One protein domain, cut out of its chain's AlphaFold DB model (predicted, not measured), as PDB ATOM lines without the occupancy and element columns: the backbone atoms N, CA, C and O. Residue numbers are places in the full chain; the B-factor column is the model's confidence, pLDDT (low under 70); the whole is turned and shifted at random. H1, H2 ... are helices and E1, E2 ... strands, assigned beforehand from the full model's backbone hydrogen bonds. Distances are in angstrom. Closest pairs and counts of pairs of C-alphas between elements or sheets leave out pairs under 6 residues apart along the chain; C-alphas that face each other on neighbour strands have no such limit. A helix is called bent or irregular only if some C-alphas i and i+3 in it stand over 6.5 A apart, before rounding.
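Overview. This is residues 117 to 215 of the 244 residues of an uncharacterized protein of Lachnospiraceae bacterium (UniProt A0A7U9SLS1). A small twisted sheet of four parallel strands has H2 and H3 side by side over one face, with H1 at the E4 end of the same helix layer and no named helix on the other face. Residues 202 to 215, with no named element, make a loop beyond the E4 edge. The printed part has 99 residues, with three named helices and four named strands in the order H1 E1 H2 E2 H3 E3 E4, and the sheet's order is E3 E2 E1 E4. The class is mixed, helices and strands. The whole is compact and rounded, with a radius of gyration of the C-alphas of 12.2 A and spans of 33 by 30 by 26 A.

Along the chain. In the sheet, E1 is residues 131 to 135, 13.9 A long from C-alpha 131 at (178.416, 205.340, 91.273), and E2 is residues 161 to 165, 12.9 A. E3 is residues 187 to 190, 9.7 A, and E4 is residues 199 to 201, 5.9 A, ending with C-alpha 201 at (191.180, 198.989, 92.768). H2 is residues 142 to 156, 19.9 A, and is irregular: C-alphas 151 and 154 are 7.2 A apart. H3 is residues 170 to 183, 19.6 A. H1 is residues 117 to 125, 12.3 A, from C-alpha 117 at (189.690, 199.542, 107.268).

Arrangement. From edge to edge the strands' lines turn by 79 degrees. E1 and E2 are parallel at 24 degrees, with N 134 and O 163 at 2.8 A, within hydrogen-bond range. E2 and E3 are parallel at 39 degrees, with N 188 and O 162 at 2.9 A. E1 and E4 are parallel at 17 degrees, with N 135 and O 200 at 2.9 A. E1, H2, E2 and E2, H3, E3 are strand-helix-strand units, two parallel neighbour strands joined through a helix, each with a right-handed crossover. The domain has two layers, with H1, H2 and H3 on one face of the sheet. H2, at a height over the sheet of 10.6 A, is over E1 and only just over E4, on which 3 of its C-alphas fall; on the local plane it runs along E1 at 8 degrees. H3, at a height of 10.2 A, is over E2 and runs along it at 3 degrees on the local plane. H2 and H3 touch, the closest C-alphas being those of Gly 145 and Ala 171, 4.9 A, at a shallow tilt of 28 degrees, the same way. H1 is close to H2 but not clearly touching it; the closest C-alphas, of Ala 120 and Leu 151, are 5.9 A apart. H1 and H3 are apart. Every O i to N i+4 pair is within hydrogen-bond range in H1 and H3, and 9 of 11 are in H2.

Size, cuts and confidence. The two C-alphas farthest apart are those of Tyr 181 and Arg 208, 34.3 A. The printed part has no cut, and no link is long. The mean pLDDT of the printed part is 86.3; residues 204 to 213 are under 70.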
ATOM      1  N   GLU A 117     190.223 198.310 106.700       93.38
ATOM      2  CA  GLU A 117     189.690 199.542 107.268       93.38
ATOM      3  C   GLU A 117     190.332 200.800 106.670       93.38
ATOM      4  O   GLU A 117     189.660 201.823 106.543       93.38
ATOM      5  N   LEU A 118     191.595 200.753 106.231       93.00
ATOM      6  CA  LEU A 118     192.192 201.880 105.510       93.00
ATOM      7  C   LEU A 118     191.616 202.043 104.104       93.00
ATOM      8  O   LEU A 118     191.417 203.176 103.667       93.00
ATOM      9  N   LEU A 119     191.297 200.956 103.401       93.44
ATOM     10  CA  LEU A 119     190.580 201.045 102.124       93.44
ATOM     11  C   LEU A 119     189.162 201.604 102.341       93.44
ATOM     12  O   LEU A 119     188.718 202.477 101.590       93.44
ATOM     13  N   ALA A 120     188.497 201.201 103.429       94.19
ATOM     14  CA  ALA A 120     187.194 201.726 103.830       94.19
ATOM     15  C   ALA A 120     187.237 203.228 104.171       94.19
ATOM     16  O   ALA A 120     186.331 203.970 103.784       94.19
ATOM     17  N   VAL A 121     188.303 203.710 104.828       94.56
ATOM     18  CA  VAL A 121     188.566 205.154 105.011       94.56
ATOM     19  C   VAL A 121     188.678 205.855 103.655       94.56
ATOM     20  O   VAL A 121     188.137 206.949 103.480       94.56
ATOM     21  N   GLY A 122     189.356 205.239 102.682       93.38
ATOM     22  CA  GLY A 122     189.450 205.742 101.310       93.38
ATOM     23  C   GLY A 122     188.074 205.969 100.680       93.38
ATOM     24  O   GLY A 122     187.773 207.084 100.253       93.38
ATOM     25  N   LEU A 123     187.211 204.952 100.716       93.31
ATOM     26  CA  LEU A 123     185.823 205.041 100.245       93.31
ATOM     27  C   LEU A 123     185.028 206.112 100.998       93.31
ATOM     28  O   LEU A 123     184.364 206.948 100.384       93.31
ATOM     29  N   PHE A 124     185.134 206.150 102.326       93.06
ATOM     30  CA  PHE A 124     184.395 207.095 103.162       93.06
ATOM     31  C   PHE A 124     184.676 208.553 102.791       93.06
ATOM     32  O   PHE A 124     183.757 209.379 102.790       93.06
ATOM     33  N   ARG A 125     185.938 208.859 102.464       91.44
ATOM     34  CA  ARG A 125     186.404 210.193 102.060       91.44
ATOM     35  C   ARG A 125     185.919 210.613 100.677       91.44
ATOM     36  O   ARG A 125     185.879 211.806 100.401       91.44
ATOM     37  N   CYS A 126     185.547 209.664  99.824       91.00
ATOM     38  CA  CYS A 126     184.991 209.950  98.506       91.00
ATOM     39  C   CYS A 126     183.494 210.283  98.540       91.00
ATOM     40  O   CYS A 126     182.932 210.625  97.502       91.00
ATOM     41  N   ARG A 127     182.830 210.180  99.701       89.19
ATOM     42  CA  ARG A 127     181.405 210.503  99.832       89.19
ATOM     43  C   ARG A 127     181.121 211.999  99.612       89.19
ATOM     44  O   ARG A 127     181.926 212.835 100.018       89.19
ATOM     45  N   PRO A 128     179.924 212.340  99.102       90.81
ATOM     46  CA  PRO A 128     178.882 211.424  98.629       90.81
ATOM     47  C   PRO A 128     179.202 210.837  97.242       90.81
ATOM     48  O   PRO A 128     179.771 211.516  96.396       90.81
ATOM     49  N   PHE A 129     178.793 209.588  97.005       91.38
ATOM     50  CA  PHE A 129     178.791 208.950  95.685       91.38
ATOM     51  C   PHE A 129     177.653 207.926  95.599       91.38
ATOM     52  O   PHE A 129     177.280 207.324  96.607       91.38
ATOM     53  N   ASP A 130     177.113 207.744  94.399       93.06
ATOM     54  CA  ASP A 130     176.103 206.739  94.039       93.06
ATOM     55  C   ASP A 130     176.538 205.905  92.817       93.06
ATOM     56  O   ASP A 130     175.774 205.093  92.298       93.06
ATOM     57  N   ARG A 131     177.773 206.103  92.346       93.44
ATOM     58  CA  ARG A 131     178.416 205.340  91.273       93.44
ATOM     59  C   ARG A 131     179.852 205.044  91.683       93.44
ATOM     60  O   ARG A 131     180.505 205.919  92.252       93.44
ATOM     61  N   LEU A 132     180.348 203.849  91.383       94.44
ATOM     62  CA  LEU A 132     181.705 203.432  91.742       94.44
ATOM     63  C   LEU A 132     182.290 202.488  90.688       94.44
ATOM     64  O   LEU A 132     181.591 201.614  90.181       94.44
ATOM     65  N   ALA A 133     183.576 202.652  90.382       94.81
ATOM     66  CA  ALA A 133     184.356 201.671  89.639       94.81
ATOM     67  C   ALA A 133     185.026 200.686  90.602       94.81
ATOM     68  O   ALA A 133     185.516 201.089  91.659       94.81
ATOM     69  N   ILE A 134     185.100 199.416  90.218       94.56
ATOM     70  CA  ILE A 134     185.825 198.386  90.954       94.56
ATOM     71  C   ILE A 134     186.700 197.547  90.024       94.56
ATOM     72  O   ILE A 134     186.277 197.169  88.933       94.56
ATOM     73  N   SER A 135     187.918 197.252  90.472       93.06
ATOM     74  CA  SER A 135     188.821 196.285  89.842       93.06
ATOM     75  C   SER A 135     189.148 195.175  90.827       93.06
ATOM     76  O   SER A 135     189.433 195.454  91.991       93.06
ATOM     77  N   LEU A 136     189.104 193.938  90.339       91.88
ATOM     78  CA  LEU A 136     189.466 192.721  91.062       91.88
ATOM     79  C   LEU A 136     190.523 191.977  90.248       91.88
ATOM     80  O   LEU A 136     190.504 192.035  89.013       91.88
ATOM     81  N   SER A 137     191.411 191.264  90.928       86.25
ATOM     82  CA  SER A 137     192.414 190.416  90.300       86.25
ATOM     83  C   SER A 137     191.768 189.329  89.434       86.25
ATOM     84  O   SER A 137     190.694 188.791  89.725       86.25
ATOM     85  N   GLN A 138     192.440 188.951  88.346       82.25
ATOM     86  CA  GLN A 138     192.033 187.783  87.548       82.25
ATOM     87  C   GLN A 138     192.171 186.481  88.337       82.25
ATOM     88  O   GLN A 138     191.384 185.554  88.151       82.25
ATOM     89  N   GLU A 139     193.155 186.439  89.232       80.25
ATOM     90  CA  GLU A 139     193.430 185.322  90.132       80.25
ATOM     91  C   GLU A 139     192.704 185.489  91.473       80.25
ATOM     92  O   GLU A 139     192.945 184.724  92.405       80.25
ATOM     93  N   ALA A 140     191.804 186.478  91.573       76.06
ATOM     94  CA  ALA A 140     191.036 186.754  92.774       76.06
ATOM     95  C   ALA A 140     190.327 185.494  93.274       76.06
ATOM     96  O   ALA A 140     189.447 184.919  92.617       76.06
ATOM     97  N   GLY A 141     190.733 185.080  94.471       76.56
ATOM     98  CA  GLY A 141     190.104 184.006  95.214       76.56
ATOM     99  C   GLY A 141     188.820 184.463  95.903       76.56
ATOM    100  O   GLY A 141     188.246 185.513  95.622       76.56
ATOM    101  N   GLN A 142     188.366 183.641  96.843       83.38
ATOM    102  CA  GLN A 142     187.209 183.969  97.670       83.38
ATOM    103  C   GLN A 142     187.465 185.203  98.549       83.38
ATOM    104  O   GLN A 142     186.589 186.049  98.649       83.38
ATOM    105  N   GLU A 143     188.665 185.334  99.114       85.56
ATOM    106  CA  GLU A 143     189.013 186.403 100.060       85.56
ATOM    107  C   GLU A 143     188.876 187.810  99.463       85.56
ATOM    108  O   GLU A 143     188.244 188.671 100.066       85.56
ATOM    109  N   GLU A 144     189.396 188.049  98.255       88.06
ATOM    110  CA  GLU A 144     189.293 189.368  97.614       88.06
ATOM    111  C   GLU A 144     187.841 189.716  97.239       88.06
ATOM    112  O   GLU A 144     187.418 190.865  97.375       88.06
ATOM    113  N   GLY A 145     187.051 188.721  96.816       88.75
ATOM    114  CA  GLY A 145     185.624 188.905  96.542       88.75
ATOM    115  C   GLY A 145     184.818 189.250  97.799       88.75
ATOM    116  O   GLY A 145     183.961 190.132  97.755       88.75
ATOM    117  N   GLU A 146     185.120 188.600  98.926       89.25
ATOM    118  CA  GLU A 146     184.512 188.919 100.223       89.25
ATOM    119  C   GLU A 146     184.916 190.313 100.708       89.25
ATOM    120  O   GLU A 146     184.054 191.104 101.081       89.25
ATOM    121  N   LEU A 147     186.199 190.667 100.599       90.44
ATOM    122  CA  LEU A 147     186.685 192.007 100.919       90.44
ATOM    123  C   LEU A 147     185.959 193.083 100.097       90.44
ATOM    124  O   LEU A 147     185.524 194.099 100.640       90.44
ATOM    125  N   ALA A 148     185.802 192.867  98.788       92.56
ATOM    126  CA  ALA A 148     185.047 193.771  97.926       92.56
ATOM    127  C   ALA A 148     183.602 193.941  98.416       92.56
ATOM    128  O   ALA A 148     183.099 195.064  98.488       92.56
ATOM    129  N   ARG A 149     182.945 192.840  98.794       91.25
ATOM    130  CA  ARG A 149     181.583 192.851  99.331       91.25
ATOM    131  C   ARG A 149     181.495 193.640 100.637       91.25
ATOM    132  O   ARG A 149     180.653 194.531 100.741       91.25
ATOM    133  N   GLU A 150     182.381 193.375 101.593       90.88
ATOM    134  CA  GLU A 150     182.429 194.058 102.894       90.88
ATOM    135  C   GLU A 150     182.674 195.565 102.755       90.88
ATOM    136  O   GLU A 150     182.008 196.372 103.407       90.88
ATOM    137  N   LEU A 151     183.589 195.959 101.862       92.94
ATOM    138  CA  LEU A 151     183.897 197.362 101.584       92.94
ATOM    139  C   LEU A 151     182.726 198.101 100.929       92.94
ATOM    140  O   LEU A 151     182.509 199.282 101.213       92.94
ATOM    141  N   LEU A 152     181.984 197.440 100.038       92.88
ATOM    142  CA  LEU A 152     180.896 198.068  99.288       92.88
ATOM    143  C   LEU A 152     179.568 198.081 100.042       92.88
ATOM    144  O   LEU A 152     178.817 199.048  99.887       92.88
ATOM    145  N   CYS A 153     179.279 197.060 100.853       91.81
ATOM    146  CA  CYS A 153     177.974 196.856 101.488       91.81
ATOM    147  C   CYS A 153     177.374 198.116 102.149       91.81
ATOM    148  O   CYS A 153     176.213 198.437 101.864       91.81
ATOM    149  N   PRO A 154     178.138 198.933 102.910       91.88
ATOM    150  CA  PRO A 154     177.592 200.136 103.543       91.88
ATOM    151  C   PRO A 154     177.032 201.184 102.568       91.88
ATOM    152  O   PRO A 154     176.267 202.071 102.966       91.88
ATOM    153  N   TYR A 155     177.425 201.113 101.296       92.06
ATOM    154  CA  TYR A 155     177.097 202.081 100.254       92.06
ATOM    155  C   TYR A 155     176.013 201.575  99.286       92.06
ATOM    156  O   TYR A 155     175.351 202.396  98.644       92.06
ATOM    157  N   LEU A 156     175.783 200.257  99.203       92.06
ATOM    158  CA  LEU A 156     174.956 199.629  98.157       92.06
ATOM    159  C   LEU A 156     173.504 200.111  98.145       92.06
ATOM    160  O   LEU A 156     172.963 200.384  97.081       92.06
ATOM    161  N   ALA A 157     172.902 200.355  99.311       89.62
ATOM    162  CA  ALA A 157     171.514 200.823  99.409       89.62
ATOM    163  C   ALA A 157     171.239 202.196  98.750       89.62
ATOM    164  O   ALA A 157     170.088 202.624  98.683       89.62
ATOM    165  N   ARG A 158     172.279 202.940  98.352       89.12
ATOM    166  CA  ARG A 158     172.172 204.222  97.628       89.12
ATOM    167  C   ARG A 158     172.927 204.206  96.300       89.12
ATOM    168  O   ARG A 158     173.003 205.238  95.639       89.12
ATOM    169  N   MET A 159     173.513 203.071  95.939       92.62
ATOM    170  CA  MET A 159     174.315 202.930  94.737       92.62
ATOM    171  C   MET A 159     173.389 202.713  93.539       92.62
ATOM    172  O   MET A 159     172.526 201.844  93.556       92.62
ATOM    173  N   ARG A 160     173.571 203.508  92.489       92.00
ATOM    174  CA  ARG A 160     172.858 203.389  91.212       92.00
ATOM    175  C   ARG A 160     173.603 202.525  90.205       92.00
ATOM    176  O   ARG A 160     172.975 201.963  89.317       92.00
ATOM    177  N   GLN A 161     174.931 202.491  90.279       92.06
ATOM    178  CA  GLN A 161     175.752 201.805  89.286       92.06
ATOM    179  C   GLN A 161     177.098 201.371  89.859       92.06
ATOM    180  O   GLN A 161     177.781 202.156  90.518       92.06
ATOM    181  N   VAL A 162     177.516 200.160  89.499       95.62
ATOM    182  CA  VAL A 162     178.888 199.681  89.682       95.62
ATOM    183  C   VAL A 162     179.499 199.422  88.307       95.62
ATOM    184  O   VAL A 162     178.872 198.810  87.444       95.62
ATOM    185  N   VAL A 163     180.711 199.923  88.079       95.19
ATOM    186  CA  VAL A 163     181.475 199.690  86.850       95.19
ATOM    187  C   VAL A 163     182.610 198.727  87.163       95.19
ATOM    188  O   VAL A 163     183.482 199.047  87.963       95.19
ATOM    189  N   PHE A 164     182.626 197.563  86.527       95.00
ATOM    190  CA  PHE A 164     183.741 196.635  86.638       95.00
ATOM    191  C   PHE A 164     184.831 196.994  85.629       95.00
ATOM    192  O   PHE A 164     184.563 197.145  84.437       95.00
ATOM    193  N   VAL A 165     186.065 197.138  86.103       92.19
ATOM    194  CA  VAL A 165     187.222 197.510  85.288       92.19
ATOM    195  C   VAL A 165     188.251 196.398  85.368       92.19
ATOM    196  O   VAL A 165     188.896 196.219  86.398       92.19
ATOM    197  N   GLY A 166     188.433 195.671  84.271       88.50
ATOM    198  CA  GLY A 166     189.364 194.549  84.210       88.50
ATOM    199  C   GLY A 166     188.830 193.407  83.360       88.50
ATOM    200  O   GLY A 166     187.849 193.556  82.630       88.50
ATOM    201  N   LYS A 167     189.505 192.260  83.436       88.38
ATOM    202  CA  LYS A 167     188.985 191.017  82.862       88.38
ATOM    203  C   LYS A 167     188.122 190.315  83.896       88.38
ATOM    204  O   LYS A 167     188.446 190.329  85.078       88.38
ATOM    205  N   GLU A 168     187.049 189.699  83.428       88.19
ATOM    206  CA  GLU A 168     186.153 188.918  84.269       88.19
ATOM    207  C   GLU A 168     186.909 187.797  85.000       88.19
ATOM    208  O   GLU A 168     187.740 187.101  84.412       88.19
ATOM    209  N   SER A 169     186.603 187.624  86.282       88.00
ATOM    210  CA  SER A 169     187.130 186.579  87.152       88.00
ATOM    211  C   SER A 169     185.987 185.889  87.898       88.00
ATOM    212  O   SER A 169     184.833 186.327  87.878       88.00
ATOM    213  N   ARG A 170     186.283 184.790  88.601       89.31
ATOM    214  CA  ARG A 170     185.276 184.130  89.448       89.31
ATOM    215  C   ARG A 170     184.756 185.070  90.541       89.31
ATOM    216  O   ARG A 170     183.571 185.019  90.862       89.31
ATOM    217  N   ALA A 171     185.626 185.915  91.094       90.62
ATOM    218  CA  ALA A 171     185.247 186.914  92.085       90.62
ATOM    219  C   ALA A 171     184.340 187.995  91.478       90.62
ATOM    220  O   ALA A 171     183.320 188.321  92.080       90.62
ATOM    221  N   SER A 172     184.642 188.487  90.267       92.12
ATOM    222  CA  SER A 172     183.798 189.500  89.621       92.12
ATOM    223  C   SER A 172     182.399 188.974  89.300       92.12
ATOM    224  O   SER A 172     181.433 189.676  89.568       92.12
ATOM    225  N   ARG A 173     182.263 187.729  88.816       92.31
ATOM    226  CA  ARG A 173     180.939 187.115  88.575       92.31
ATOM    227  C   ARG A 173     180.112 186.995  89.849       92.31
ATOM    228  O   ARG A 173     178.936 187.323  89.853       92.31
ATOM    229  N   ARG A 174     180.729 186.553  90.947       92.69
ATOM    230  CA  ARG A 174     180.044 186.448  92.246       92.69
ATOM    231  C   ARG A 174     179.601 187.807  92.766       92.69
ATOM    232  O   ARG A 174     178.511 187.924  93.313       92.69
ATOM    233  N   LEU A 175     180.445 188.825  92.599       93.38
ATOM    234  CA  LEU A 175     180.082 190.189  92.953       93.38
ATOM    235  C   LEU A 175     178.912 190.682  92.091       93.38
ATOM    236  O   LEU A 175     177.985 191.269  92.631       93.38
ATOM    237  N   GLU A 176     178.918 190.412  90.784       94.81
ATOM    238  CA  GLU A 176     177.806 190.736  89.881       94.81
ATOM    239  C   GLU A 176     176.494 190.077  90.313       94.81
ATOM    240  O   GLU A 176     175.478 190.760  90.441       94.81
ATOM    241  N   GLU A 177     176.525 188.770  90.583       94.62
ATOM    242  CA  GLU A 177     175.381 188.009  91.086       94.62
ATOM    243  C   GLU A 177     174.854 188.629  92.385       94.62
ATOM    244  O   GLU A 177     173.670 188.942  92.473       94.62
ATOM    245  N   TYR A 178     175.727 188.885  93.362       93.12
ATOM    246  CA  TYR A 178     175.355 189.514  94.632       93.12
ATOM    247  C   TYR A 178     174.704 190.891  94.437       93.12
ATOM    248  O   TYR A 178     173.634 191.157  94.981       93.12
ATOM    249  N   LEU A 179     175.316 191.763  93.630       94.88
ATOM    250  CA  LEU A 179     174.796 193.103  93.349       94.88
ATOM    251  C   LEU A 179     173.422 193.055  92.667       94.88
ATOM    252  O   LEU A 179     172.534 193.840  93.012       94.88
ATOM    253  N   SER A 180     173.246 192.129  91.726       94.44
ATOM    254  CA  SER A 180     172.003 191.954  90.979       94.44
ATOM    255  C   SER A 180     170.889 191.375  91.855       94.44
ATOM    256  O   SER A 180     169.814 191.968  91.940       94.44
ATOM    257  N   TYR A 181     171.143 190.263  92.554       93.81
ATOM    258  CA  TYR A 181     170.125 189.565  93.342       93.81
ATOM    259  C   TYR A 181     169.704 190.332  94.600       93.81
ATOM    260  O   TYR A 181     168.511 190.415  94.880       93.81
ATOM    261  N   GLU A 182     170.654 190.912  95.338       92.25
ATOM    262  CA  GLU A 182     170.365 191.527  96.643       92.25
ATOM    263  C   GLU A 182     169.953 193.001  96.530       92.25
ATOM    264  O   GLU A 182     169.173 193.504  97.341       92.25
ATOM    265  N   PHE A 183     170.465 193.718  95.523       91.69
ATOM    266  CA  PHE A 183     170.278 195.169  95.406       91.69
ATOM    267  C   PHE A 183     169.683 195.622  94.069       91.69
ATOM    268  O   PHE A 183     169.403 196.812  93.912       91.69
ATOM    269  N   GLY A 184     169.487 194.720  93.101       93.50
ATOM    270  CA  GLY A 184     169.023 195.084  91.757       93.50
ATOM    271  C   GLY A 184     170.012 195.969  90.990       93.50
ATOM    272  O   GLY A 184     169.610 196.708  90.090       93.50
ATOM    273  N   ILE A 185     171.296 195.948  91.363       94.75
ATOM    274  CA  ILE A 185     172.339 196.778  90.754       94.75
ATOM    275  C   ILE A 185     172.986 196.004  89.611       94.75
ATOM    276  O   ILE A 185     173.601 194.962  89.816       94.75
ATOM    277  N   ILE A 186     172.914 196.565  88.404       89.81
ATOM    278  CA  ILE A 186     173.601 196.018  87.232       89.81
ATOM    279  C   ILE A 186     175.057 196.491  87.239       89.81
ATOM    280  O   ILE A 186     175.333 197.698  87.253       89.81
ATOM    281  N   MET A 187     175.984 195.537  87.198       94.88
ATOM    282  CA  MET A 187     177.406 195.811  87.036       94.88
ATOM    283  C   MET A 187     177.745 195.943  85.547       94.88
ATOM    284  O   MET A 187     177.387 195.089  84.745       94.88
ATOM    285  N   ILE A 188     178.424 197.025  85.157       93.62
ATOM    286  CA  ILE A 188     178.785 197.275  83.752       93.62
ATOM    287  C   ILE A 188     180.286 197.114  83.560       93.62
ATOM    288  O   ILE A 188     181.069 197.815  84.197       93.62
ATOM    289  N   SER A 189     180.691 196.251  82.635       91.44
ATOM    290  CA  SER A 189     182.098 196.077  82.266       91.44
ATOM    291  C   SER A 189     182.631 197.255  81.448       91.44
ATOM    292  O   SER A 189     182.013 197.695  80.477       91.44
ATOM    293  N   ALA A 190     183.818 197.742  81.802       88.50
ATOM    294  CA  ALA A 190     184.527 198.801  81.097       88.50
ATOM    295  C   ALA A 190     186.028 198.494  80.990       88.50
ATOM    296  O   ALA A 190     186.634 197.893  81.871       88.50
ATOM    297  N   GLN A 191     186.666 198.972  79.917       83.00
ATOM    298  CA  GLN A 191     188.122 198.829  79.752       83.00
ATOM    299  C   GLN A 191     188.928 199.789  80.638       83.00
ATOM    300  O   GLN A 191     190.108 199.552  80.891       83.00
ATOM    301  N   LYS A 192     188.328 200.908  81.060       82.56
ATOM    302  CA  LYS A 192     188.967 201.934  81.892       82.56
ATOM    303  C   LYS A 192     187.963 202.487  82.891       82.56
ATOM    304  O   LYS A 192     186.804 202.695  82.538       82.56
ATOM    305  N   ALA A 193     188.440 202.784  84.097       82.62
ATOM    306  CA  ALA A 193     187.650 203.482  85.099       82.62
ATOM    307  C   ALA A 193     187.292 204.902  84.617       82.62
ATOM    308  O   ALA A 193     188.185 205.640  84.178       82.62
ATOM    309  N   PRO A 194     186.015 205.305  84.696       81.62
ATOM    310  CA  PRO A 194     185.612 206.689  84.476       81.62
ATOM    311  C   PRO A 194     186.296 207.641  85.470       81.62
ATOM    312  O   PRO A 194     186.465 207.326  86.646       81.62
ATOM    313  N   GLY A 195     186.720 208.815  84.997       79.38
ATOM    314  CA  GLY A 195     187.517 209.751  85.803       79.38
ATOM    315  C   GLY A 195     186.735 210.509  86.883       79.38
ATOM    316  O   GLY A 195     187.348 211.132  87.750       79.38
ATOM    317  N   ASP A 196     185.405 210.479  86.818       82.50
ATOM    318  CA  ASP A 196     184.467 211.189  87.691       82.50
ATOM    319  C   ASP A 196     183.951 210.342  88.864       82.50
ATOM    320  O   ASP A 196     183.281 210.880  89.745       82.50
ATOM    321  N   MET A 197     184.283 209.048  88.923       88.06
ATOM    322  CA  MET A 197     183.836 208.150  89.990       88.06
ATOM    323  C   MET A 197     184.968 207.720  90.926       88.06
ATOM    324  O   MET A 197     186.132 207.662  90.519       88.06
ATOM    325  N   PRO A 198     184.652 207.406  92.194       92.75
ATOM    326  CA  PRO A 198     185.553 206.643  93.042       92.75
ATOM    327  C   PRO A 198     185.880 205.309  92.384       92.75
ATOM    328  O   PRO A 198     184.997 204.656  91.827       92.75
ATOM    329  N   TRP A 199     187.144 204.916  92.456       93.69
ATOM    330  CA  TRP A 199     187.614 203.649  91.922       93.69
ATOM    331  C   TRP A 199     188.278 202.851  93.029       93.69
ATOM    332  O   TRP A 199     189.351 203.226  93.493       93.69
ATOM    333  N   LEU A 200     187.622 201.773  93.455       94.00
ATOM    334  CA  LEU A 200     188.190 200.775  94.349       94.00
ATOM    335  C   LEU A 200     188.984 199.762  93.520       94.00
ATOM    336  O   LEU A 200     188.406 198.913  92.849       94.00
ATOM    337  N   ASP A 201     190.303 199.870  93.534       92.12
ATOM    338  CA  ASP A 201     191.180 198.989  92.768       92.12
ATOM    339  C   ASP A 201     191.883 198.012  93.717       92.12
ATOM    340  O   ASP A 201     192.835 198.378  94.415       92.12
ATOM    341  N   LEU A 202     191.371 196.778  93.746       90.75
ATOM    342  CA  LEU A 202     191.932 195.658  94.503       90.75
ATOM    343  C   LEU A 202     192.903 194.808  93.660       90.75
ATOM    344  O   LEU A 202     193.666 194.038  94.227       90.75
ATOM    345  N   ASP A 203     192.943 194.996  92.334       84.44
ATOM    346  CA  ASP A 203     193.864 194.304  91.412       84.44
ATOM    347  C   ASP A 203     195.296 194.875  91.500       84.44
ATOM    348  O   ASP A 203     196.302 194.178  91.336       84.44
ATOM    349  N   SER A 204     195.433 196.176  91.781       65.56
ATOM    350  CA  SER A 204     196.735 196.850  91.767       65.56
ATOM    351  C   SER A 204     197.582 196.622  93.028       65.56
ATOM    352  O   SER A 204     197.811 197.518  93.840       65.56
ATOM    353  N   MET A 205     198.213 195.451  93.116       52.84
ATOM    354  CA  MET A 205     199.361 195.253  94.013       52.84
ATOM    355  C   MET A 205     200.610 196.053  93.576       52.84
ATOM    356  O   MET A 205     201.476 196.305  94.405       52.84
ATOM    357  N   ALA A 206     200.758 196.490  92.309       43.53
ATOM    358  CA  ALA A 206     202.019 197.143  91.890       43.53
ATOM    359  C   ALA A 206     202.050 197.923  90.552       43.53
ATOM    360  O   ALA A 206     203.104 197.956  89.910       43.53
ATOM    361  N   LYS A 207     200.977 198.561  90.055       40.84
ATOM    362  CA  LYS A 207     201.076 199.321  88.781       40.84
ATOM    363  C   LYS A 207     200.578 200.759  88.886       40.84
ATOM    364  O   LYS A 207     199.585 201.058  89.535       40.84
ATOM    365  N   ARG A 208     201.364 201.664  88.281       43.19
ATOM    366  CA  ARG A 208     201.218 203.128  88.320       43.19
ATOM    367  C   ARG A 208     199.758 203.556  88.169       43.19
ATOM    368  O   ARG A 208     199.136 203.315  87.142       43.19
ATOM    369  N   SER A 209     199.295 204.273  89.188       44.47
ATOM    370  CA  SER A 209     197.980 204.896  89.262       44.47
ATOM    371  C   SER A 209     197.736 205.823  88.059       44.47
ATOM    372  O   SER A 209     198.527 206.750  87.831       44.47
ATOM    373  N   PRO A 210     196.651 205.627  87.290       47.47
ATOM    374  CA  PRO A 210     196.084 206.695  86.479       47.47
ATOM    375  C   PRO A 210     195.772 207.886  87.391       47.47
ATOM    376  O   PRO A 210     195.427 207.702  88.553       47.47
ATOM    377  N   ARG A 211     195.881 209.120  86.884       48.56
ATOM    378  CA  ARG A 211     195.553 210.355  87.625       48.56
ATOM    379  C   ARG A 211     194.038 210.494  87.886       48.56
ATOM    380  O   ARG A 211     193.460 211.537  87.600       48.56
ATOM    381  N   ALA A 212     193.379 209.457  88.391       52.88
ATOM    382  CA  ALA A 212     192.020 209.539  88.887       52.88
ATOM    383  C   ALA A 212     192.065 210.145  90.294       52.88
ATOM    384  O   ALA A 212     192.786 209.682  91.177       52.88
ATOM    385  N   ARG A 213     191.315 211.233  90.486       58.81
ATOM    386  CA  ARG A 213     191.296 212.022  91.728       58.81
ATOM    387  C   ARG A 213     190.817 211.202  92.940       58.81
ATOM    388  O   ARG A 213     191.164 211.550  94.062       58.81
ATOM    389  N   ASN A 214     190.088 210.111  92.683       80.00
ATOM    390  CA  ASN A 214     189.427 209.240  93.658       80.00
ATOM    391  C   ASN A 214     189.839 207.758  93.502       80.00
ATOM    392  O   ASN A 214     189.004 206.864  93.616       80.00
ATOM    393  N   HIS A 215     191.108 207.494  93.180       87.94
ATOM    394  CA  HIS A 215     191.633 206.132  93.063       87.94
ATOM    395  C   HIS A 215     192.039 205.580  94.440       87.94
ATOM    396  O   HIS A 215     192.970 206.088  95.070       87.94
TER     397      HIS A 215